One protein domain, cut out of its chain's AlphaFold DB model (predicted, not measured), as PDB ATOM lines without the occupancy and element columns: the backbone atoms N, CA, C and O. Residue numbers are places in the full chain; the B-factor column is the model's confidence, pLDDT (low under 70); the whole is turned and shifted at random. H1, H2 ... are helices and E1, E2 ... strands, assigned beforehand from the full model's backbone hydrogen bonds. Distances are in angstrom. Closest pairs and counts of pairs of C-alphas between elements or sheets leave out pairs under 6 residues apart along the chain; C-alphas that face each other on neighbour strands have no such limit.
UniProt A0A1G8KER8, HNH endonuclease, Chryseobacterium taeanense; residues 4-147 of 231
ATOM      1  N   GLN A   4      38.662 -16.061  -8.997       95.75
ATOM      2  CA  GLN A   4      38.596 -15.694  -7.586       95.75
ATOM      3  C   GLN A   4      37.545 -16.542  -6.853       95.75
ATOM      4  O   GLN A   4      37.884 -17.237  -5.897       95.75
ATOM      5  N   ASP A   5      36.320 -16.608  -7.391       96.00
ATOM      6  CA  ASP A   5      35.243 -17.463  -6.869       96.00
ATOM      7  C   ASP A   5      35.704 -18.931  -6.768       96.00
ATOM      8  O   ASP A   5      35.320 -19.682  -5.870       96.00
ATOM      9  N   TYR A   6      36.514 -19.368  -7.740       96.50
ATOM     10  CA  TYR A   6      37.033 -20.727  -7.802       96.50
ATOM     11  C   TYR A   6      37.945 -21.040  -6.616       96.50
ATOM     12  O   TYR A   6      37.791 -22.084  -5.977       96.50
ATOM     13  N   TYR A   7      38.875 -20.134  -6.312       95.31
ATOM     14  CA  TYR A   7      39.808 -20.294  -5.203       95.31
ATOM     15  C   TYR A   7      39.119 -20.215  -3.843       95.31
ATOM     16  O   TYR A   7      39.432 -21.028  -2.978       95.31
ATOM     17  N   GLU A   8      38.119 -19.350  -3.679       96.38
ATOM     18  CA  GLU A   8      37.323 -19.265  -2.445       96.38
ATOM     19  C   GLU A   8      36.581 -20.583  -2.141       96.38
ATOM     20  O   GLU A   8      36.516 -21.050  -0.997       96.38
ATOM     21  N   ILE A   9      36.070 -21.262  -3.176       94.31
ATOM     22  CA  ILE A   9      35.483 -22.603  -3.028       94.31
ATOM     23  C   ILE A   9      36.550 -23.636  -2.632       94.31
ATOM     24  O   ILE A   9      36.265 -24.533  -1.833       94.31
ATOM     25  N   GLY A  10      37.757 -23.541  -3.189       91.81
ATOM     26  CA  GLY A  10      38.884 -24.396  -2.818       91.81
ATOM     27  C   GLY A  10      39.277 -24.220  -1.349       91.81
ATOM     28  O   GLY A  10      39.332 -25.200  -0.603       91.81
ATOM     29  N   GLU A  11      39.457 -22.974  -0.915       93.69
ATOM     30  CA  GLU A  11      39.860 -22.611   0.445       93.69
ATOM     31  C   GLU A  11      38.820 -23.036   1.487       93.69
ATOM     32  O   GLU A  11      39.152 -23.745   2.441       93.69
ATOM     33  N   SER A  12      37.539 -22.717   1.260       95.19
ATOM     34  CA  SER A  12      36.442 -23.107   2.162       95.19
ATOM     35  C   SER A  12      36.335 -24.624   2.364       95.19
ATOM     36  O   SER A  12      35.923 -25.090   3.427       95.19
ATOM     37  N   LYS A  13      36.752 -25.414   1.370       91.50
ATOM     38  CA  LYS A  13      36.765 -26.881   1.426       91.50
ATOM     39  C   LYS A  13      38.120 -27.477   1.804       91.50
ATOM     40  O   LYS A  13      38.232 -28.703   1.846       91.50
ATOM     41  N   ARG A  14      39.138 -26.649   2.077       91.62
ATOM     42  CA  ARG A  14      40.531 -27.069   2.325       91.62
ATOM     43  C   ARG A  14      41.081 -27.965   1.213       91.62
ATOM     44  O   ARG A  14      41.734 -28.980   1.462       91.62
ATOM     45  N   LEU A  15      40.755 -27.615  -0.022       91.44
ATOM     46  CA  LEU A  15      41.187 -28.310  -1.223       91.44
ATOM     47  C   LEU A  15      42.383 -27.582  -1.860       91.44
ATOM     48  O   LEU A  15      42.572 -26.391  -1.620       91.44
ATOM     49  N   PRO A  16      43.215 -28.278  -2.659       91.81
ATOM     50  CA  PRO A  16      44.293 -27.623  -3.392       91.81
ATOM     51  C   PRO A  16      43.763 -26.557  -4.366       91.81
ATOM     52  O   PRO A  16      42.608 -26.577  -4.772       91.81
ATOM     53  N   LEU A  17      44.629 -25.635  -4.794       93.00
ATOM     54  CA  LEU A  17      44.250 -24.561  -5.727       93.00
ATOM     55  C   LEU A  17      43.787 -25.077  -7.099       93.00
ATOM     56  O   LEU A  17      43.105 -24.372  -7.840       93.00
ATOM     57  N   ARG A  18      44.214 -26.288  -7.460       94.25
ATOM     58  CA  ARG A  18      43.981 -26.946  -8.744       94.25
ATOM     59  C   ARG A  18      43.634 -28.407  -8.506       94.25
ATOM     60  O   ARG A  18      44.065 -29.008  -7.519       94.25
ATOM     61  N   CYS A  19      42.896 -28.997  -9.432       94.75
ATOM     62  CA  CYS A  19      42.521 -30.395  -9.382       94.75
ATOM     63  C   CYS A  19      43.779 -31.294  -9.384       94.75
ATOM     64  O   CYS A  19      44.624 -31.190 -10.274       94.75
ATOM     65  N   PRO A  20      43.935 -32.216  -8.418       93.44
ATOM     66  CA  PRO A  20      45.156 -33.016  -8.285       93.44
ATOM     67  C   PRO A  20      45.313 -34.094  -9.366       93.44
ATOM     68  O   PRO A  20      46.366 -34.716  -9.459       93.44
ATOM     69  N   ILE A  21      44.273 -34.335 -10.169       94.69
ATOM     70  CA  ILE A  21      44.248 -35.391 -11.191       94.69
ATOM     71  C   ILE A  21      44.332 -34.850 -12.621       94.69
ATOM     72  O   ILE A  21      44.109 -35.603 -13.561       94.69
ATOM     73  N   LEU A  22      44.642 -33.563 -12.818       93.38
ATOM     74  CA  LEU A  22      44.610 -32.921 -14.143       93.38
ATOM     75  C   LEU A  22      45.432 -33.655 -15.200       93.38
ATOM     76  O   LEU A  22      44.957 -33.846 -16.315       93.38
ATOM     77  N   ASN A  23      46.639 -34.089 -14.847       93.75
ATOM     78  CA  ASN A  23      47.545 -34.733 -15.798       93.75
ATOM     79  C   ASN A  23      47.081 -36.126 -16.220       93.75
ATOM     80  O   ASN A  23      47.580 -36.635 -17.211       93.75
ATOM     81  N   TYR A  24      46.128 -36.716 -15.499       96.31
ATOM     82  CA  TYR A  24      45.652 -38.082 -15.706       96.31
ATOM     83  C   TYR A  24      44.124 -38.152 -15.851       96.31
ATOM     84  O   TYR A  24      43.540 -39.220 -15.745       96.31
ATOM     85  N   CYS A  25      43.437 -37.027 -16.060       96.69
ATOM     86  CA  CYS A  25      41.979 -36.992 -16.147       96.69
ATOM     87  C   CYS A  25      41.517 -37.076 -17.606       96.69
ATOM     88  O   CYS A  25      41.701 -36.119 -18.365       96.69
ATOM     89  N   SER A  26      40.833 -38.166 -17.980       96.25
ATOM     90  CA  SER A  26      40.301 -38.345 -19.340       96.25
ATOM     91  C   SER A  26      39.323 -37.237 -19.738       96.25
ATOM     92  O   SER A  26      39.363 -36.760 -20.867       96.25
ATOM     93  N   ARG A  27      38.500 -36.734 -18.805       96.62
ATOM     94  CA  ARG A  27      37.592 -35.605 -19.079       96.62
ATOM     95  C   ARG A  27      38.353 -34.347 -19.502       96.62
ATOM     96  O   ARG A  27      37.948 -33.683 -20.447       96.62
ATOM     97  N   ARG A  28      39.457 -34.021 -18.820       96.25
ATOM     98  CA  ARG A  28      40.300 -32.870 -19.179       96.25
ATOM     99  C   ARG A  28      40.938 -33.069 -20.552       96.25
ATOM    100  O   ARG A  28      40.905 -32.138 -21.348       96.25
ATOM    101  N   ALA A  29      41.480 -34.258 -20.819       95.62
ATOM    102  CA  ALA A  29      42.067 -34.601 -22.113       95.62
ATOM    103  C   ALA A  29      41.060 -34.386 -23.255       95.62
ATOM    104  O   ALA A  29      41.319 -33.613 -24.171       95.62
ATOM    105  N   VAL A  30      39.865 -34.965 -23.133       94.88
ATOM    106  CA  VAL A  30      38.784 -34.811 -24.116       94.88
ATOM    107  C   VAL A  30      38.377 -33.344 -24.295       94.88
ATOM    108  O   VAL A  30      38.222 -32.886 -25.423       94.88
ATOM    109  N   THR A  31      38.259 -32.573 -23.208       95.31
ATOM    110  CA  THR A  31      37.952 -31.138 -23.303       95.31
ATOM    111  C   THR A  31      39.027 -30.357 -24.057       95.31
ATOM    112  O   THR A  31      38.681 -29.536 -24.898       95.31
ATOM    113  N   ILE A  32      40.313 -30.607 -23.789       94.56
ATOM    114  CA  ILE A  32      41.407 -29.957 -24.527       94.56
ATOM    115  C   ILE A  32      41.339 -30.332 -26.004       94.56
ATOM    116  O   ILE A  32      41.368 -29.452 -26.860       94.56
ATOM    117  N   TYR A  33      41.194 -31.626 -26.291       92.94
ATOM    118  CA  TYR A  33      41.128 -32.125 -27.656       92.94
ATOM    119  C   TYR A  33      40.011 -31.462 -28.451       92.94
ATOM    120  O   TYR A  33      40.254 -30.955 -29.543       92.94
ATOM    121  N   PHE A  34      38.806 -31.385 -27.891       91.06
ATOM    122  CA  PHE A  34      37.720 -30.742 -28.605       91.06
ATOM    123  C   PHE A  34      37.872 -29.212 -28.701       91.06
ATOM    124  O   PHE A  34      37.501 -28.635 -29.722       91.06
ATOM    125  N   ASN A  35      38.421 -28.552 -27.668       90.69
ATOM    126  CA  ASN A  35      38.683 -27.105 -27.676       90.69
ATOM    127  C   ASN A  35      39.763 -26.683 -28.672       90.69
ATOM    128  O   ASN A  35      39.805 -25.522 -29.082       90.69
ATOM    129  N   SER A  36      40.612 -27.622 -29.055       87.12
ATOM    130  CA  SER A  36      41.657 -27.437 -30.044       87.12
ATOM    131  C   SER A  36      41.188 -27.776 -31.466       87.12
ATOM    132  O   SER A  36      40.084 -28.266 -31.706       87.12
ATOM    133  N   ASP A  37      42.094 -27.593 -32.420       82.38
ATOM    134  CA  ASP A  37      41.920 -28.028 -33.802       82.38
ATOM    135  C   ASP A  37      42.534 -29.419 -34.083       82.38
ATOM    136  O   ASP A  37      42.702 -29.778 -35.250       82.38
ATOM    137  N   TYR A  38      42.837 -30.241 -33.059       81.19
ATOM    138  CA  TYR A  38      43.473 -31.559 -33.254       81.19
ATOM    139  C   TYR A  38      42.697 -32.483 -34.195       81.19
ATOM    140  O   TYR A  38      43.309 -33.210 -34.978       81.19
ATOM    141  N   TYR A  39      41.366 -32.394 -34.199       72.06
ATOM    142  CA  TYR A  39      40.511 -33.160 -35.107       72.06
ATOM    143  C   TYR A  39      40.751 -32.845 -36.596       72.06
ATOM    144  O   TYR A  39      40.378 -33.641 -37.453       72.06
ATOM    145  N   LYS A  40      41.350 -31.689 -36.923       76.56
ATOM    146  CA  LYS A  40      41.692 -31.303 -38.301       76.56
ATOM    147  C   LYS A  40      43.049 -31.849 -38.742       76.56
ATOM    148  O   LYS A  40      43.225 -32.125 -39.922       76.56
ATOM    149  N   SER A  41      44.014 -31.946 -37.825       72.38
ATOM    150  CA  SER A  41      45.405 -32.300 -38.140       72.38
ATOM    151  C   SER A  41      45.752 -33.763 -37.870       72.38
ATOM    152  O   SER A  41      46.741 -34.252 -38.405       72.38
ATOM    153  N   ASN A  42      44.984 -34.454 -37.023       73.19
ATOM    154  CA  ASN A  42      45.273 -35.813 -36.568       73.19
ATOM    155  C   ASN A  42      43.998 -36.676 -36.557       73.19
ATOM    156  O   ASN A  42      43.650 -37.242 -35.526       73.19
ATOM    157  N   SER A  43      43.287 -36.767 -37.688       70.81
ATOM    158  CA  SER A  43      42.032 -37.539 -37.796       70.81
ATOM    159  C   SER A  43      42.177 -39.019 -37.436       70.81
ATOM    160  O   SER A  43      41.204 -39.642 -37.023       70.81
ATOM    161  N   ASP A  44      43.384 -39.562 -37.597       82.19
ATOM    162  CA  ASP A  44      43.658 -40.995 -37.469       82.19
ATOM    163  C   ASP A  44      44.162 -41.379 -36.070       82.19
ATOM    164  O   ASP A  44      44.310 -42.562 -35.774       82.19
ATOM    165  N   LEU A  45      44.445 -40.388 -35.213       84.94
ATOM    166  CA  LEU A  45      44.922 -40.613 -33.851       84.94
ATOM    167  C   LEU A  45      43.763 -40.569 -32.860       84.94
ATOM    168  O   LEU A  45      42.831 -39.771 -32.983       84.94
ATOM    169  N   THR A  46      43.862 -41.387 -31.819       89.38
ATOM    170  CA  THR A  46      43.005 -41.238 -30.642       89.38
ATOM    171  C   THR A  46      43.273 -39.904 -29.940       89.38
ATOM    172  O   THR A  46      44.317 -39.264 -30.120       89.38
ATOM    173  N   VAL A  47      42.318 -39.478 -29.108       89.75
ATOM    174  CA  VAL A  47      42.428 -38.252 -28.305       89.75
ATOM    175  C   VAL A  47      43.718 -38.257 -27.487       89.75
ATOM    176  O   VAL A  47      44.448 -37.266 -27.451       89.75
ATOM    177  N   GLU A  48      44.012 -39.381 -26.844       91.75
ATOM    178  CA  GLU A  48      45.187 -39.560 -26.006       91.75
ATOM    179  C   GLU A  48      46.480 -39.490 -26.820       91.75
ATOM    180  O   GLU A  48      47.382 -38.738 -26.454       91.75
ATOM    181  N   GLU A  49      46.568 -40.202 -27.944       90.75
ATOM    182  CA  GLU A  49      47.761 -40.208 -28.800       90.75
ATOM    183  C   GLU A  49      48.083 -38.817 -29.349       90.75
ATOM    184  O   GLU A  49      49.244 -38.399 -29.325       90.75
ATOM    185  N   ALA A  50      47.066 -38.074 -29.799       91.62
ATOM    186  CA  ALA A  50      47.244 -36.717 -30.304       91.62
ATOM    187  C   ALA A  50      47.830 -35.787 -29.228       91.62
ATOM    188  O   ALA A  50      48.767 -35.035 -29.496       91.62
ATOM    189  N   LEU A  51      47.323 -35.879 -27.995       91.94
ATOM    190  CA  LEU A  51      47.760 -35.030 -26.886       91.94
ATOM    191  C   LEU A  51      49.094 -35.464 -26.268       91.94
ATOM    192  O   LEU A  51      49.828 -34.617 -25.761       91.94
ATOM    193  N   ILE A  52      49.429 -36.757 -26.305       93.06
ATOM    194  CA  ILE A  52      50.752 -37.258 -25.907       93.06
ATOM    195  C   ILE A  52      51.805 -36.795 -26.919       93.06
ATOM    196  O   ILE A  52      52.874 -36.335 -26.522       93.06
ATOM    197  N   LYS A  53      51.497 -36.861 -28.221       90.69
ATOM    198  CA  LYS A  53      52.396 -36.421 -29.299       90.69
ATOM    199  C   LYS A  53      52.727 -34.929 -29.214       90.69
ATOM    200  O   LYS A  53      53.858 -34.545 -29.487       90.69
ATOM    201  N   ASP A  54      51.756 -34.112 -28.818       88.75
ATOM    202  CA  ASP A  54      51.926 -32.673 -28.585       88.75
ATOM    203  C   ASP A  54      52.587 -32.343 -27.225       88.75
ATOM    204  O   ASP A  54      52.956 -31.206 -26.952       88.75
ATOM    205  N   GLY A  55      52.767 -33.335 -26.346       89.75
ATOM    206  CA  GLY A  55      53.342 -33.137 -25.011       89.75
ATOM    207  C   GLY A  55      52.376 -32.523 -23.992       89.75
ATOM    208  O   GLY A  55      52.776 -32.218 -22.868       89.75
ATOM    209  N   THR A  56      51.097 -32.375 -24.346       91.31
ATOM    210  CA  THR A  56      50.038 -31.905 -23.439       91.31
ATOM    211  C   THR A  56      49.710 -32.940 -22.349       91.31
ATOM    212  O   THR A  56      49.337 -32.571 -21.227       91.31
ATOM    213  N   LEU A  57      49.837 -34.235 -22.661       93.88
ATOM    214  CA  LEU A  57      49.677 -35.343 -21.715       93.88
ATOM    215  C   LEU A  57      51.001 -36.090 -21.493       93.88
ATOM    216  O   LEU A  57      51.817 -36.184 -22.412       93.88
ATOM    217  N   PRO A  58      51.224 -36.650 -20.292       94.50
ATOM    218  CA  PRO A  58      52.417 -37.443 -20.018       94.50
ATOM    219  C   PRO A  58      52.388 -38.785 -20.769       94.50
ATOM    220  O   PRO A  58      51.324 -39.343 -21.024       94.50
ATOM    221  N   GLN A  59      53.559 -39.353 -21.072       94.00
ATOM    222  CA  GLN A  59      53.661 -40.636 -21.792       94.00
ATOM    223  C   GLN A  59      53.020 -41.810 -21.037       94.00
ATOM    224  O   GLN A  59      52.546 -42.760 -21.652       94.00
ATOM    225  N   ASP A  60      52.977 -41.746 -19.704       94.94
ATOM    226  CA  ASP A  60      52.376 -42.775 -18.856       94.94
ATOM    227  C   ASP A  60      50.862 -42.588 -18.644       94.94
ATOM    228  O   ASP A  60      50.266 -43.313 -17.839       94.94
ATOM    229  N   PHE A  61      50.234 -41.652 -19.371       95.25
ATOM    230  CA  PHE A  61      48.814 -41.319 -19.245       95.25
ATOM    231  C   PHE A  61      47.924 -42.556 -19.305       95.25
ATOM    232  O   PHE A  61      47.151 -42.780 -18.382       95.25
ATOM    233  N   GLU A  62      48.078 -43.396 -20.328       92.25
ATOM    234  CA  GLU A  62      47.185 -44.535 -20.566       92.25
ATOM    235  C   GLU A  62      47.138 -45.511 -19.382       92.25
ATOM    236  O   GLU A  62      46.077 -45.997 -19.002       92.25
ATOM    237  N   SER A  63      48.283 -45.729 -18.730       92.44
ATOM    238  CA  SER A  63      48.396 -46.637 -17.583       92.44
ATOM    239  C   SER A  63      47.815 -46.084 -16.279       92.44
ATOM    240  O   SER A  63      47.473 -46.852 -15.381       92.44
ATOM    241  N   LYS A  64      47.722 -44.755 -16.151       93.19
ATOM    242  CA  LYS A  64      47.325 -44.065 -14.913       93.19
ATOM    243  C   LYS A  64      46.050 -43.241 -15.069       93.19
ATOM    244  O   LYS A  64      45.649 -42.569 -14.115       93.19
ATOM    245  N   LYS A  65      45.425 -43.255 -16.250       95.06
ATOM    246  CA  LYS A  65      44.292 -42.386 -16.535       95.06
ATOM    247  C   LYS A  65      43.091 -42.744 -15.680       95.06
ATOM    248  O   LYS A  65      42.722 -43.902 -15.488       95.06
ATOM    249  N   ILE A  66      42.445 -41.697 -15.200       94.88
ATOM    250  CA  ILE A  66      41.159 -41.758 -14.540       94.88
ATOM    251  C   ILE A  66      40.108 -41.649 -15.631       94.88
ATOM    252  O   ILE A  66      39.878 -40.572 -16.192       94.88
ATOM    253  N   GLN A  67      39.498 -42.797 -15.910       95.19
ATOM    254  CA  GLN A  67      38.410 -42.930 -16.865       95.19
ATOM    255  C   GLN A  67      37.229 -42.049 -16.466       95.19
ATOM    256  O   GLN A  67      37.007 -41.783 -15.283       95.19
ATOM    257  N   ILE A  68      36.446 -41.644 -17.460       95.94
ATOM    258  CA  ILE A  68      35.211 -40.888 -17.247       95.94
ATOM    259  C   ILE A  68      34.255 -41.722 -16.378       95.94
ATOM    260  O   ILE A  68      33.959 -42.866 -16.706       95.94
ATOM    261  N   GLN A  69      33.787 -41.152 -15.262       93.12
ATOM    262  CA  GLN A  69      32.945 -41.853 -14.269       93.12
ATOM    263  C   GLN A  69      31.460 -41.462 -14.333       93.12
ATOM    264  O   GLN A  69      30.653 -41.948 -13.549       93.12
ATOM    265  N   GLY A  70      31.095 -40.541 -15.224       90.19
ATOM    266  CA  GLY A  70      29.725 -40.059 -15.396       90.19
ATOM    267  C   GLY A  70      29.406 -39.830 -16.863       90.19
ATOM    268  O   GLY A  70      29.979 -40.478 -17.735       90.19
ATOM    269  N   GLU A  71      28.531 -38.870 -17.143       92.19
ATOM    270  CA  GLU A  71      28.214 -38.513 -18.524       92.19
ATOM    271  C   GLU A  71      29.479 -38.017 -19.249       92.19
ATOM    272  O   GLU A  71      30.225 -37.184 -18.703       92.19
ATOM    273  N   PRO A  72      29.776 -38.555 -20.443       93.44
ATOM    274  CA  PRO A  72      30.918 -38.112 -21.222       93.44
ATOM    275  C   PRO A  72      30.709 -36.671 -21.704       93.44
ATOM    276  O   PRO A  72      29.566 -36.250 -21.895       93.44
ATOM    277  N   PRO A  73      31.790 -35.897 -21.911       95.31
ATOM    278  CA  PRO A  73      31.672 -34.586 -22.529       95.31
ATOM    279  C   PRO A  73      31.010 -34.692 -23.901       95.31
ATOM    280  O   PRO A  73      31.394 -35.537 -24.711       95.31
ATOM    281  N   SER A  74      30.045 -33.820 -24.166       94.44
ATOM    282  CA  SER A  74      29.359 -33.744 -25.452       94.44
ATOM    283  C   SER A  74      29.727 -32.448 -26.159       94.44
ATOM    284  O   SER A  74      29.908 -31.401 -25.534       94.44
ATOM    285  N   TRP A  75      29.860 -32.523 -27.480       92.25
ATOM    286  CA  TRP A  75      30.133 -31.362 -28.309       92.25
ATOM    287  C   TRP A  75      29.332 -31.443 -29.599       92.25
ATOM    288  O   TRP A  75      29.492 -32.366 -30.393       92.25
ATOM    289  N   ILE A  76      28.507 -30.427 -29.835       92.69
ATOM    290  CA  ILE A  76      27.767 -30.233 -31.077       92.69
ATOM    291  C   ILE A  76      28.272 -28.943 -31.724       92.69
ATOM    292  O   ILE A  76      28.215 -27.872 -31.122       92.69
ATOM    293  N   LYS A  77      28.808 -29.035 -32.945       89.88
ATOM    294  CA  LYS A  77      29.378 -27.895 -33.678       89.88
ATOM    295  C   LYS A  77      28.742 -27.794 -35.056       89.88
ATOM    296  O   LYS A  77      28.892 -28.696 -35.874       89.88
ATOM    297  N   GLY A  78      28.059 -26.685 -35.309       89.00
ATOM    298  CA  GLY A  78      27.638 -26.273 -36.639       89.00
ATOM    299  C   GLY A  78      28.619 -25.277 -37.256       89.00
ATOM    300  O   GLY A  78      29.640 -24.911 -36.673       89.00
ATOM    301  N   SER A  79      28.288 -24.789 -38.451       88.44
ATOM    302  CA  SER A  79      29.075 -23.752 -39.133       88.44
ATOM    303  C   SER A  79      28.976 -22.378 -38.458       88.44
ATOM    304  O   SER A  79      29.892 -21.568 -38.573       88.44
ATOM    305  N   CYS A  80      27.868 -22.101 -37.760       92.62
ATOM    306  CA  CYS A  80      27.573 -20.794 -37.159       92.62
ATOM    307  C   CYS A  80      27.189 -20.858 -35.674       92.62
ATOM    308  O   CYS A  80      26.910 -19.815 -35.082       92.62
ATOM    309  N   ASN A  81      27.166 -22.045 -35.075       93.75
ATOM    310  CA  ASN A  81      26.816 -22.250 -33.676       93.75
ATOM    311  C   ASN A  81      27.593 -23.433 -33.090       93.75
ATOM    312  O   ASN A  81      28.111 -24.283 -33.818       93.75
ATOM    313  N   TYR A  82      27.706 -23.471 -31.770       94.38
ATOM    314  CA  TYR A  82      28.176 -24.654 -31.067       94.38
ATOM    315  C   TYR A  82      27.573 -24.726 -29.670       94.38
ATOM    316  O   TYR A  82      27.233 -23.708 -29.067       94.38
ATOM    317  N   HIS A  83      27.483 -25.941 -29.155       95.75
ATOM    318  CA  HIS A  83      27.076 -26.244 -27.797       95.75
ATOM    319  C   HIS A  83      27.987 -27.343 -27.260       95.75
ATOM    320  O   HIS A  83      28.262 -28.320 -27.959       95.75
ATOM    321  N   PHE A  84      28.450 -27.187 -26.027       95.94
ATOM    322  CA  PHE A  84      29.141 -28.254 -25.320       95.94
ATOM    323  C   PHE A  84      28.570 -28.429 -23.923       95.94
ATOM    324  O   PHE A  84      28.148 -27.457 -23.298       95.94
ATOM    325  N   ASP A  85      28.644 -29.658 -23.423       97.12
ATOM    326  CA  ASP A  85      28.270 -30.006 -22.058       97.12
ATOM    327  C   ASP A  85      29.251 -31.023 -21.456       97.12
ATOM    328  O   ASP A  85      30.015 -31.688 -22.161       97.12
ATOM    329  N   GLY A  86      29.275 -31.118 -20.127       96.12
ATOM    330  CA  GLY A  86      30.134 -32.056 -19.408       96.12
ATOM    331  C   GLY A  86      31.640 -31.788 -19.529       96.12
ATOM    332  O   GLY A  86      32.436 -32.685 -19.258       96.12
ATOM    333  N   MET A  87      32.078 -30.591 -19.920       96.06
ATOM    334  CA  MET A  87      33.508 -30.291 -20.085       96.06
ATOM    335  C   MET A  87      34.237 -30.116 -18.746       96.06
ATOM    336  O   MET A  87      33.639 -29.821 -17.710       96.06
ATOM    337  N   CYS A  88      35.560 -30.278 -18.751       96.88
ATOM    338  CA  CYS A  88      36.391 -29.975 -17.594       96.88
ATOM    339  C   CYS A  88      36.399 -28.454 -17.328       96.88
ATOM    340  O   CYS A  88      36.847 -27.692 -18.189       96.88
ATOM    341  N   PRO A  89      35.986 -27.991 -16.132       96.38
ATOM    342  CA  PRO A  89      35.887 -26.559 -15.852       96.38
ATOM    343  C   PRO A  89      37.249 -25.856 -15.827       96.38
ATOM    344  O   PRO A  89      37.328 -24.652 -16.046       96.38
ATOM    345  N   GLU A  90      38.331 -26.589 -15.559       96.06
ATOM    346  CA  GLU A  90      39.669 -26.005 -15.458       96.06
ATOM    347  C   GLU A  90      40.314 -25.669 -16.795       96.06
ATOM    348  O   GLU A  90      41.205 -24.823 -16.824       96.06
ATOM    349  N   VAL A  91      39.880 -26.299 -17.889       95.94
ATOM    350  CA  VAL A  91      40.434 -25.997 -19.213       95.94
ATOM    351  C   VAL A  91      40.056 -24.570 -19.592       95.94
ATOM    352  O   VAL A  91      40.928 -23.751 -19.838       95.94
ATOM    353  N   ASN A  92      38.771 -24.219 -19.522       94.88
ATOM    354  CA  ASN A  92      38.343 -22.862 -19.859       94.88
ATOM    355  C   ASN A  92      38.859 -21.802 -18.866       94.88
ATOM    356  O   ASN A  92      39.164 -20.674 -19.264       94.88
ATOM    357  N   LEU A  93      39.002 -22.177 -17.590       96.06
ATOM    358  CA  LEU A  93      39.451 -21.267 -16.542       96.06
ATOM    359  C   LEU A  93      40.951 -20.945 -16.612       96.06
ATOM    360  O   LEU A  93      41.318 -19.791 -16.418       96.06
ATOM    361  N   PHE A  94      41.803 -21.945 -16.850       94.75
ATOM    362  CA  PHE A  94      43.252 -21.818 -16.655       94.75
ATOM    363  C   PHE A  94      44.105 -22.121 -17.889       94.75
ATOM    364  O   PHE A  94      45.288 -21.784 -17.886       94.75
ATOM    365  N   ASP A  95      43.566 -22.794 -18.906       90.81
ATOM    366  CA  ASP A  95      44.306 -23.070 -20.136       90.81
ATOM    367  C   ASP A  95      44.181 -21.871 -21.083       90.81
ATOM    368  O   ASP A  95      43.089 -21.496 -21.492       90.81
ATOM    369  N   ASN A  96      45.298 -21.238 -21.434       87.06
ATOM    370  CA  ASN A  96      45.275 -20.078 -22.329       87.06
ATOM    371  C   ASN A  96      45.184 -20.464 -23.809       87.06
ATOM    372  O   ASN A  96      44.716 -19.654 -24.615       87.06
ATOM    373  N   MET A  97      45.652 -21.663 -24.161       86.81
ATOM    374  CA  MET A  97      45.749 -22.130 -25.544       86.81
ATOM    375  C   MET A  97      44.453 -22.807 -25.976       86.81
ATOM    376  O   MET A  97      43.954 -22.546 -27.065       86.81
ATOM    377  N   ASN A  98      43.874 -23.611 -25.085       88.94
ATOM    378  CA  ASN A  98      42.726 -24.465 -25.378       88.94
ATOM    379  C   ASN A  98      41.440 -23.980 -24.698       88.94
ATOM    380  O   ASN A  98      40.556 -24.784 -24.418       88.94
ATOM    381  N   SER A  99      41.317 -22.696 -24.361       90.69
ATOM    382  CA  SER A  99      40.094 -22.155 -23.751       90.69
ATOM    383  C   SER A  99      39.210 -21.454 -24.775       90.69
ATOM    384  O   SER A  99      39.639 -20.515 -25.449       90.69
ATOM    385  N   LEU A 100      37.945 -21.875 -24.831       90.00
ATOM    386  CA  LEU A 100      36.890 -21.179 -25.570       90.00
ATOM    387  C   LEU A 100      36.288 -20.022 -24.760       90.00
ATOM    388  O   LEU A 100      35.836 -19.032 -25.328       90.00
ATOM    389  N   PHE A 101      36.275 -20.150 -23.431       90.69
ATOM    390  CA  PHE A 101      35.677 -19.199 -22.489       90.69
ATOM    391  C   PHE A 101      36.715 -18.781 -21.446       90.69
ATOM    392  O   PHE A 101      36.691 -19.228 -20.298       90.69
ATOM    393  N   LYS A 102      37.652 -17.927 -21.870       92.19
ATOM    394  CA  LYS A 102      38.824 -17.542 -21.071       92.19
ATOM    395  C   LYS A 102      38.429 -16.984 -19.706       92.19
ATOM    396  O   LYS A 102      37.640 -16.048 -19.612       92.19
ATOM    397  N   GLY A 103      39.012 -17.559 -18.653       93.44
ATOM    398  CA  GLY A 103      38.833 -17.101 -17.275       93.44
ATOM    399  C   GLY A 103      37.513 -17.523 -16.625       93.44
ATOM    400  O   GLY A 103      37.191 -17.034 -15.542       93.44
ATOM    401  N   VAL A 104      36.748 -18.432 -17.246       95.44
ATOM    402  CA  VAL A 104      35.479 -18.921 -16.693       95.44
ATOM    403  C   VAL A 104      35.517 -20.431 -16.492       95.44
ATOM    404  O   VAL A 104      35.781 -21.197 -17.413       95.44
ATOM    405  N   ALA A 105      35.163 -20.874 -15.284       96.44
ATOM    406  CA  ALA A 105      35.085 -22.287 -14.913       96.44
ATOM    407  C   ALA A 105      33.808 -22.968 -15.443       96.44
ATOM    408  O   ALA A 105      32.996 -23.493 -14.671       96.44
ATOM    409  N   CYS A 106      33.562 -22.888 -16.751       95.94
ATOM    410  CA  CYS A 106      32.355 -23.423 -17.374       95.94
ATOM    411  C   CYS A 106      32.519 -24.878 -17.818       95.94
ATOM    412  O   CYS A 106      33.521 -25.253 -18.426       95.94
ATOM    413  N   ILE A 107      31.483 -25.670 -17.546       96.88
ATOM    414  CA  ILE A 107      31.352 -27.055 -18.019       96.88
ATOM    415  C   ILE A 107      30.372 -27.174 -19.186       96.88
ATOM    416  O   ILE A 107      30.393 -28.170 -19.899       96.88
ATOM    417  N   SER A 108      29.515 -26.163 -19.349       97.12
ATOM    418  CA  SER A 108      28.472 -26.111 -20.361       97.12
ATOM    419  C   SER A 108      28.322 -24.689 -20.860       97.12
ATOM    420  O   SER A 108      28.223 -23.751 -20.052       97.12
ATOM    421  N   ALA A 109      28.337 -24.526 -22.174       96.75
ATOM    422  CA  ALA A 109      28.165 -23.237 -22.809       96.75
ATOM    423  C   ALA A 109      27.718 -23.396 -24.261       96.75
ATOM    424  O   ALA A 109      27.884 -24.444 -24.888       96.75
ATOM    425  N   GLU A 110      27.184 -22.310 -24.797       96.12
ATOM    426  CA  GLU A 110      26.717 -22.230 -26.169       96.12
ATOM    427  C   GLU A 110      27.193 -20.944 -26.840       96.12
ATOM    428  O   GLU A 110      27.505 -19.933 -26.199       96.12
ATOM    429  N   TYR A 111      27.246 -21.000 -28.159       94.69
ATOM    430  CA  TYR A 111      27.463 -19.868 -29.034       94.69
ATOM    431  C   TYR A 111      26.506 -19.974 -30.203       94.69
ATOM    432  O   TYR A 111      26.410 -21.029 -30.833       94.69
ATOM    433  N   ASP A 112      25.881 -18.857 -30.545       93.75
ATOM    434  CA  ASP A 112      25.125 -18.735 -31.778       93.75
ATOM    435  C   ASP A 112      25.417 -17.379 -32.430       93.75
ATOM    436  O   ASP A 112      25.344 -16.320 -31.799       93.75
ATOM    437  N   LYS A 113      25.760 -17.404 -33.723       94.75
ATOM    438  CA  LYS A 113      26.024 -16.201 -34.520       94.75
ATOM    439  C   LYS A 113      24.849 -15.216 -34.508       94.75
ATOM    440  O   LYS A 113      25.106 -14.014 -34.646       94.75
ATOM    441  N   TYR A 114      23.619 -15.716 -34.380       94.12
ATOM    442  CA  TYR A 114      22.370 -14.958 -34.432       94.12
ATOM    443  C   TYR A 114      21.899 -14.451 -33.062       94.12
ATOM    444  O   TYR A 114      20.922 -13.706 -33.000       94.12
ATOM    445  N   TYR A 115      22.580 -14.799 -31.964       91.88
ATOM    446  CA  TYR A 115      22.256 -14.223 -30.661       91.88
ATOM    447  C   TYR A 115      22.567 -12.720 -30.602       91.88
ATOM    448  O   TYR A 115      23.578 -12.269 -31.157       91.88
ATOM    449  N   PRO A 116      21.734 -11.931 -29.892       91.81
ATOM    450  CA  PRO A 116      22.106 -10.573 -29.520       91.81
ATOM    451  C   PRO A 116      23.349 -10.614 -28.627       91.81
ATOM    452  O   PRO A 116      23.561 -11.579 -27.892       91.81
ATOM    453  N   ALA A 117      24.184  -9.576 -28.697       90.88
ATOM    454  CA  ALA A 117      25.413  -9.527 -27.913       90.88
ATOM    455  C   ALA A 117      25.117  -9.634 -26.396       90.88
ATOM    456  O   ALA A 117      24.217  -8.937 -25.919       90.88
ATOM    457  N   PRO A 118      25.873 -10.455 -25.634       89.75
ATOM    458  CA  PRO A 118      26.973 -11.321 -26.073       89.75
ATOM    459  C   PRO A 118      26.498 -12.608 -26.776       89.75
ATOM    460  O   PRO A 118      25.572 -13.282 -26.331       89.75
ATOM    461  N   LYS A 119      27.200 -12.986 -27.855       92.19
ATOM    462  CA  LYS A 119      26.880 -14.182 -28.664       92.19
ATOM    463  C   LYS A 119      27.181 -15.510 -27.970       92.19
ATOM    464  O   LYS A 119      26.664 -16.546 -28.376       92.19
ATOM    465  N   HIS A 120      28.037 -15.479 -26.954       92.62
ATOM    466  CA  HIS A 120      28.395 -16.637 -26.149       92.62
ATOM    467  C   HIS A 120      27.627 -16.601 -24.831       92.62
ATOM    468  O   HIS A 120      27.545 -15.549 -24.191       92.62
ATOM    469  N   ARG A 121      27.111 -17.748 -24.397       94.69
ATOM    470  CA  ARG A 121      26.381 -17.883 -23.136       94.69
ATOM    471  C   ARG A 121      26.931 -19.050 -22.342       94.69
ATOM    472  O   ARG A 121      27.013 -20.173 -22.828       94.69
ATOM    473  N   VAL A 122      27.308 -18.771 -21.101       96.25
ATOM    474  CA  VAL A 122      27.726 -19.800 -20.151       96.25
ATOM    475  C   VAL A 122      26.477 -20.344 -19.474       96.25
ATOM    476  O   VAL A 122      25.798 -19.610 -18.760       96.25
ATOM    477  N   LEU A 123      26.186 -21.623 -19.693       96.44
ATOM    478  CA  LEU A 123      24.993 -22.278 -19.156       96.44
ATOM    479  C   LEU A 123      25.247 -22.820 -17.749       96.44
ATOM    480  O   LEU A 123      24.406 -22.700 -16.860       96.44
ATOM    481  N   LYS A 124      26.433 -23.401 -17.524       97.12
ATOM    482  CA  LYS A 124      26.773 -24.028 -16.243       97.12
ATOM    483  C   LYS A 124      28.246 -23.864 -15.905       97.12
ATOM    484  O   LYS A 124      29.132 -24.162 -16.707       97.12
ATOM    485  N   THR A 125      28.503 -23.449 -14.666       97.12
ATOM    486  CA  THR A 125      29.853 -23.365 -14.092       97.12
ATOM    487  C   THR A 125      30.010 -24.298 -12.908       97.12
ATOM    488  O   THR A 125      29.050 -24.535 -12.172       97.12
ATOM    489  N   GLN A 126      31.216 -24.821 -12.707       96.06
ATOM    490  CA  GLN A 126      31.464 -25.819 -11.674       96.06
ATOM    491  C   GLN A 126      32.907 -25.760 -11.171       96.06
ATOM    492  O   GLN A 126      33.842 -25.615 -11.948       96.06
ATOM    493  N   HIS A 127      33.088 -25.938  -9.863       97.50
ATOM    494  CA  HIS A 127      34.403 -26.184  -9.269       97.50
ATOM    495  C   HIS A 127      34.784 -27.665  -9.418       97.50
ATOM    496  O   HIS A 127      33.908 -28.529  -9.284       97.50
ATOM    497  N   TYR A 128      36.069 -27.992  -9.616       96.31
ATOM    498  CA  TYR A 128      36.506 -29.383  -9.828       96.31
ATOM    499  C   TYR A 128      36.100 -30.317  -8.678       96.31
ATOM    500  O   TYR A 128      35.875 -31.501  -8.892       96.31
ATOM    501  N   SER A 129      35.910 -29.798  -7.460       95.12
ATOM    502  CA  SER A 129      35.440 -30.590  -6.311       95.12
ATOM    503  C   SER A 129      34.079 -31.263  -6.518       95.12
ATOM    504  O   SER A 129      33.678 -32.081  -5.705       95.12
ATOM    505  N   LYS A 130      33.296 -30.814  -7.506       94.69
ATOM    506  CA  LYS A 130      31.989 -31.396  -7.834       94.69
ATOM    507  C   LYS A 130      32.077 -32.367  -9.028       94.69
ATOM    508  O   LYS A 130      31.045 -32.865  -9.455       94.69
ATOM    509  N   CYS A 131      33.262 -32.569  -9.603       94.88
ATOM    510  CA  CYS A 131      33.509 -33.412 -10.772       94.88
ATOM    511  C   CYS A 131      33.482 -34.899 -10.386       94.88
ATOM    512  O   CYS A 131      34.057 -35.285  -9.366       94.88
ATOM    513  N   SER A 132      32.841 -35.732 -11.210       95.19
ATOM    514  CA  SER A 132      32.696 -37.172 -10.961       95.19
ATOM    515  C   SER A 132      34.044 -37.886 -10.873       95.19
ATOM    516  O   SER A 132      34.249 -38.697  -9.976       95.19
ATOM    517  N   GLU A 133      34.995 -37.531 -11.739       95.19
ATOM    518  CA  GLU A 133      36.339 -38.115 -11.760       95.19
ATOM    519  C   GLU A 133      37.120 -37.773 -10.485       95.19
ATOM    520  O   GLU A 133      37.801 -38.625  -9.915       95.19
ATOM    521  N   PHE A 134      36.983 -36.538  -9.991       94.94
ATOM    522  CA  PHE A 134      37.609 -36.131  -8.735       94.94
ATOM    523  C   PHE A 134      36.977 -36.839  -7.530       94.94
ATOM    524  O   PHE A 134      37.693 -37.310  -6.647       94.94
ATOM    525  N   ASN A 135      35.649 -36.959  -7.501       93.56
ATOM    526  CA  ASN A 135      34.948 -37.671  -6.433       93.56
ATOM    527  C   ASN A 135      35.347 -39.150  -6.390       93.56
ATOM    528  O   ASN A 135      35.615 -39.680  -5.312       93.56
ATOM    529  N   TRP A 136      35.453 -39.792  -7.553       93.25
ATOM    530  CA  TRP A 136      35.938 -41.163  -7.666       93.25
ATOM    531  C   TRP A 136      37.386 -41.299  -7.181       93.25
ATOM    532  O   TRP A 136      37.673 -42.160  -6.355       93.25
ATOM    533  N   TYR A 137      38.281 -40.396  -7.595       92.19
ATOM    534  CA  TYR A 137      39.670 -40.377  -7.122       92.19
ATOM    535  C   TYR A 137      39.765 -40.265  -5.595       92.19
ATOM    536  O   TYR A 137      40.542 -40.974  -4.953       92.19
ATOM    537  N   MET A 138      38.963 -39.382  -4.999       90.62
ATOM    538  CA  MET A 138      38.917 -39.206  -3.548       90.62
ATOM    539  C   MET A 138      38.385 -40.454  -2.842       90.62
ATOM    540  O   MET A 138      38.930 -40.845  -1.808       90.62
ATOM    541  N   PHE A 139      37.362 -41.096  -3.407       89.12
ATOM    542  CA  PHE A 139      36.819 -42.349  -2.895       89.12
ATOM    543  C   PHE A 139      37.860 -43.475  -2.939       89.12
ATOM    544  O   PHE A 139      38.103 -44.120  -1.919       89.12
ATOM    545  N   GLU A 140      38.545 -43.654  -4.069       86.19
ATOM    546  CA  GLU A 140      39.551 -44.707  -4.241       86.19
ATOM    547  C   GLU A 140      40.761 -44.492  -3.320       86.19
ATOM    548  O   GLU A 140      41.220 -45.413  -2.640       86.19
ATOM    549  N   ARG A 141      41.217 -43.241  -3.155       79.19
ATOM    550  CA  ARG A 141      42.224 -42.905  -2.132       79.19
ATOM    551  C   ARG A 141      41.749 -43.173  -0.708       79.19
ATOM    552  O   ARG A 141      42.564 -43.523   0.146       79.19
ATOM    553  N   GLY A 142      40.459 -42.998  -0.441       70.38
ATOM    554  CA  GLY A 142      39.831 -43.382   0.820       70.38
ATOM    555  C   GLY A 142      39.917 -44.890   1.069       70.38
ATOM    556  O   GLY A 142      40.289 -45.298   2.168       70.38
ATOM    557  N   ARG A 143      39.669 -45.721   0.046       59.66
ATOM    558  CA  ARG A 143      39.797 -47.189   0.137       59.66
ATOM    559  C   ARG A 143      41.221 -47.631   0.462       59.66
ATOM    560  O   ARG A 143      41.403 -48.482   1.329       59.66
ATOM    561  N   LEU A 144      42.223 -47.005  -0.157       54.69
ATOM    562  CA  LEU A 144      43.638 -47.302   0.103       54.69
ATOM    563  C   LEU A 144      44.067 -46.990   1.549       54.69
ATOM    564  O   LEU A 144      44.983 -47.623   2.067       54.69
ATOM    565  N   LYS A 145      43.399 -46.053   2.240       52.88
ATOM    566  CA  LYS A 145      43.636 -45.814   3.677       52.88
ATOM    567  C   LYS A 145      43.040 -46.903   4.573       52.88
ATOM    568  O   LYS A 145      43.532 -47.108   5.677       52.88
ATOM    569  N   ILE A 146      41.989 -47.584   4.119       52.41
ATOM    570  CA  ILE A 146      41.268 -48.602   4.898       52.41
ATOM    571  C   ILE A 146      41.967 -49.972   4.807       52.41
ATOM    572  O   ILE A 146      41.766 -50.825   5.669       52.41
ATOM    573  N   SER A 147      42.833 -50.200   3.814       50.22
ATOM    574  CA  SER A 147      43.268 -51.553   3.448       50.22
ATOM    575  C   SER A 147      44.532 -52.103   4.126       50.22
ATOM    576  O   SER A 147      44.999 -53.140   3.674       50.22
TER     577      SER A 147
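What this domain is: This is residues 4 to 147 of the 231 residues of the protein "HNH endonuclease" of Chryseobacterium taeanense (UniProt A0A1G8KER8). Picture a four-stranded antiparallel sheet made of two hairpins, E1 with E2 and E3 with E4, grazed by two helices, H2 and H6, that touch each other near the middle of the domain. The small helices H3, H4 and H5 extend the body past H2, H1 lies off by itself, and the last part of H7, with residues 139 to 147 standing free, sticks out as an arm that adds to the length. The printed part has 144 residues, with seven named helices and four named strands in the order H1 H2 H3 H4 H5 E1 E2 H6 E3 E4 H7; the sheet's order is E1 E2 E3 E4, and the class is mixed, helices and strands. It is compact, with a radius of gyration of the C-alphas of 16.0 A and spans of 56 by 39 by 24 A.

Where its parts are: Find C-alpha 74 at (29.359, -33.744, -25.452), where E1 begins and runs to residue 77. E2 is residues 81 to 85, 14.0 A long; E3 is residues 106 to 112, 16.8 A; E4 is residues 120 to 125, 13.9 A. H2 is residues 26 to 35, 14.1 A, and H6 is residues 89 to 94. Look next for H3 at residues 38 to 41, H4 at 47 to 53 and H5 at 61 to 64. H1, residues 4 to 12, begins at C-alpha 4 (38.596, -15.694, -7.586) and is 12.4 A long. H7, residues 132 to 146, 21.3 A, ends at C-alpha 146 (41.268, -48.602, 4.898).

How they stand to each other: In the hairpin of E1 and E2, look for N 76 and O 83, 2.8 A apart. Between E2 and E3, N 82 and O 111 are 2.9 A apart; in the hairpin of E3 and E4, N 110 and O 121 are 2.9 A apart. H6 only grazes the sheet with residues 89 to 93; the closest C-alphas of H6 and E3 are those of Pro 89 and Cys 106, 5.0 A apart. H2 only grazes it with residues 30 to 35. H2 and H6 touch at a steep tilt of 60 degrees, the same way, with the C-alphas of Ile 32 and Val 91 closest at 6.7 A. H4 touches H2, about perpendicular at 81 degrees, closest at the C-alphas of Tyr 33 and Val 47, 6.3 A. H3 and H5 are each close to H4 but not clearly touching, at 7.0 A and 7.6 A between closest C-alphas. H1 is apart from H2, H6 and H7. In H1, H2, H4, H6 and H7 every O i to N i+4 pair is within hydrogen-bond range; H3 and H5 are too short for one.

The domain as a whole: The C-alphas farthest apart, those of Pro 116 and Ser 147, are 56.7 A apart. The printed part has no cut, and the long links are H1 to H2 and H6 to E3. Residues 143 to 147 have pLDDT under 70.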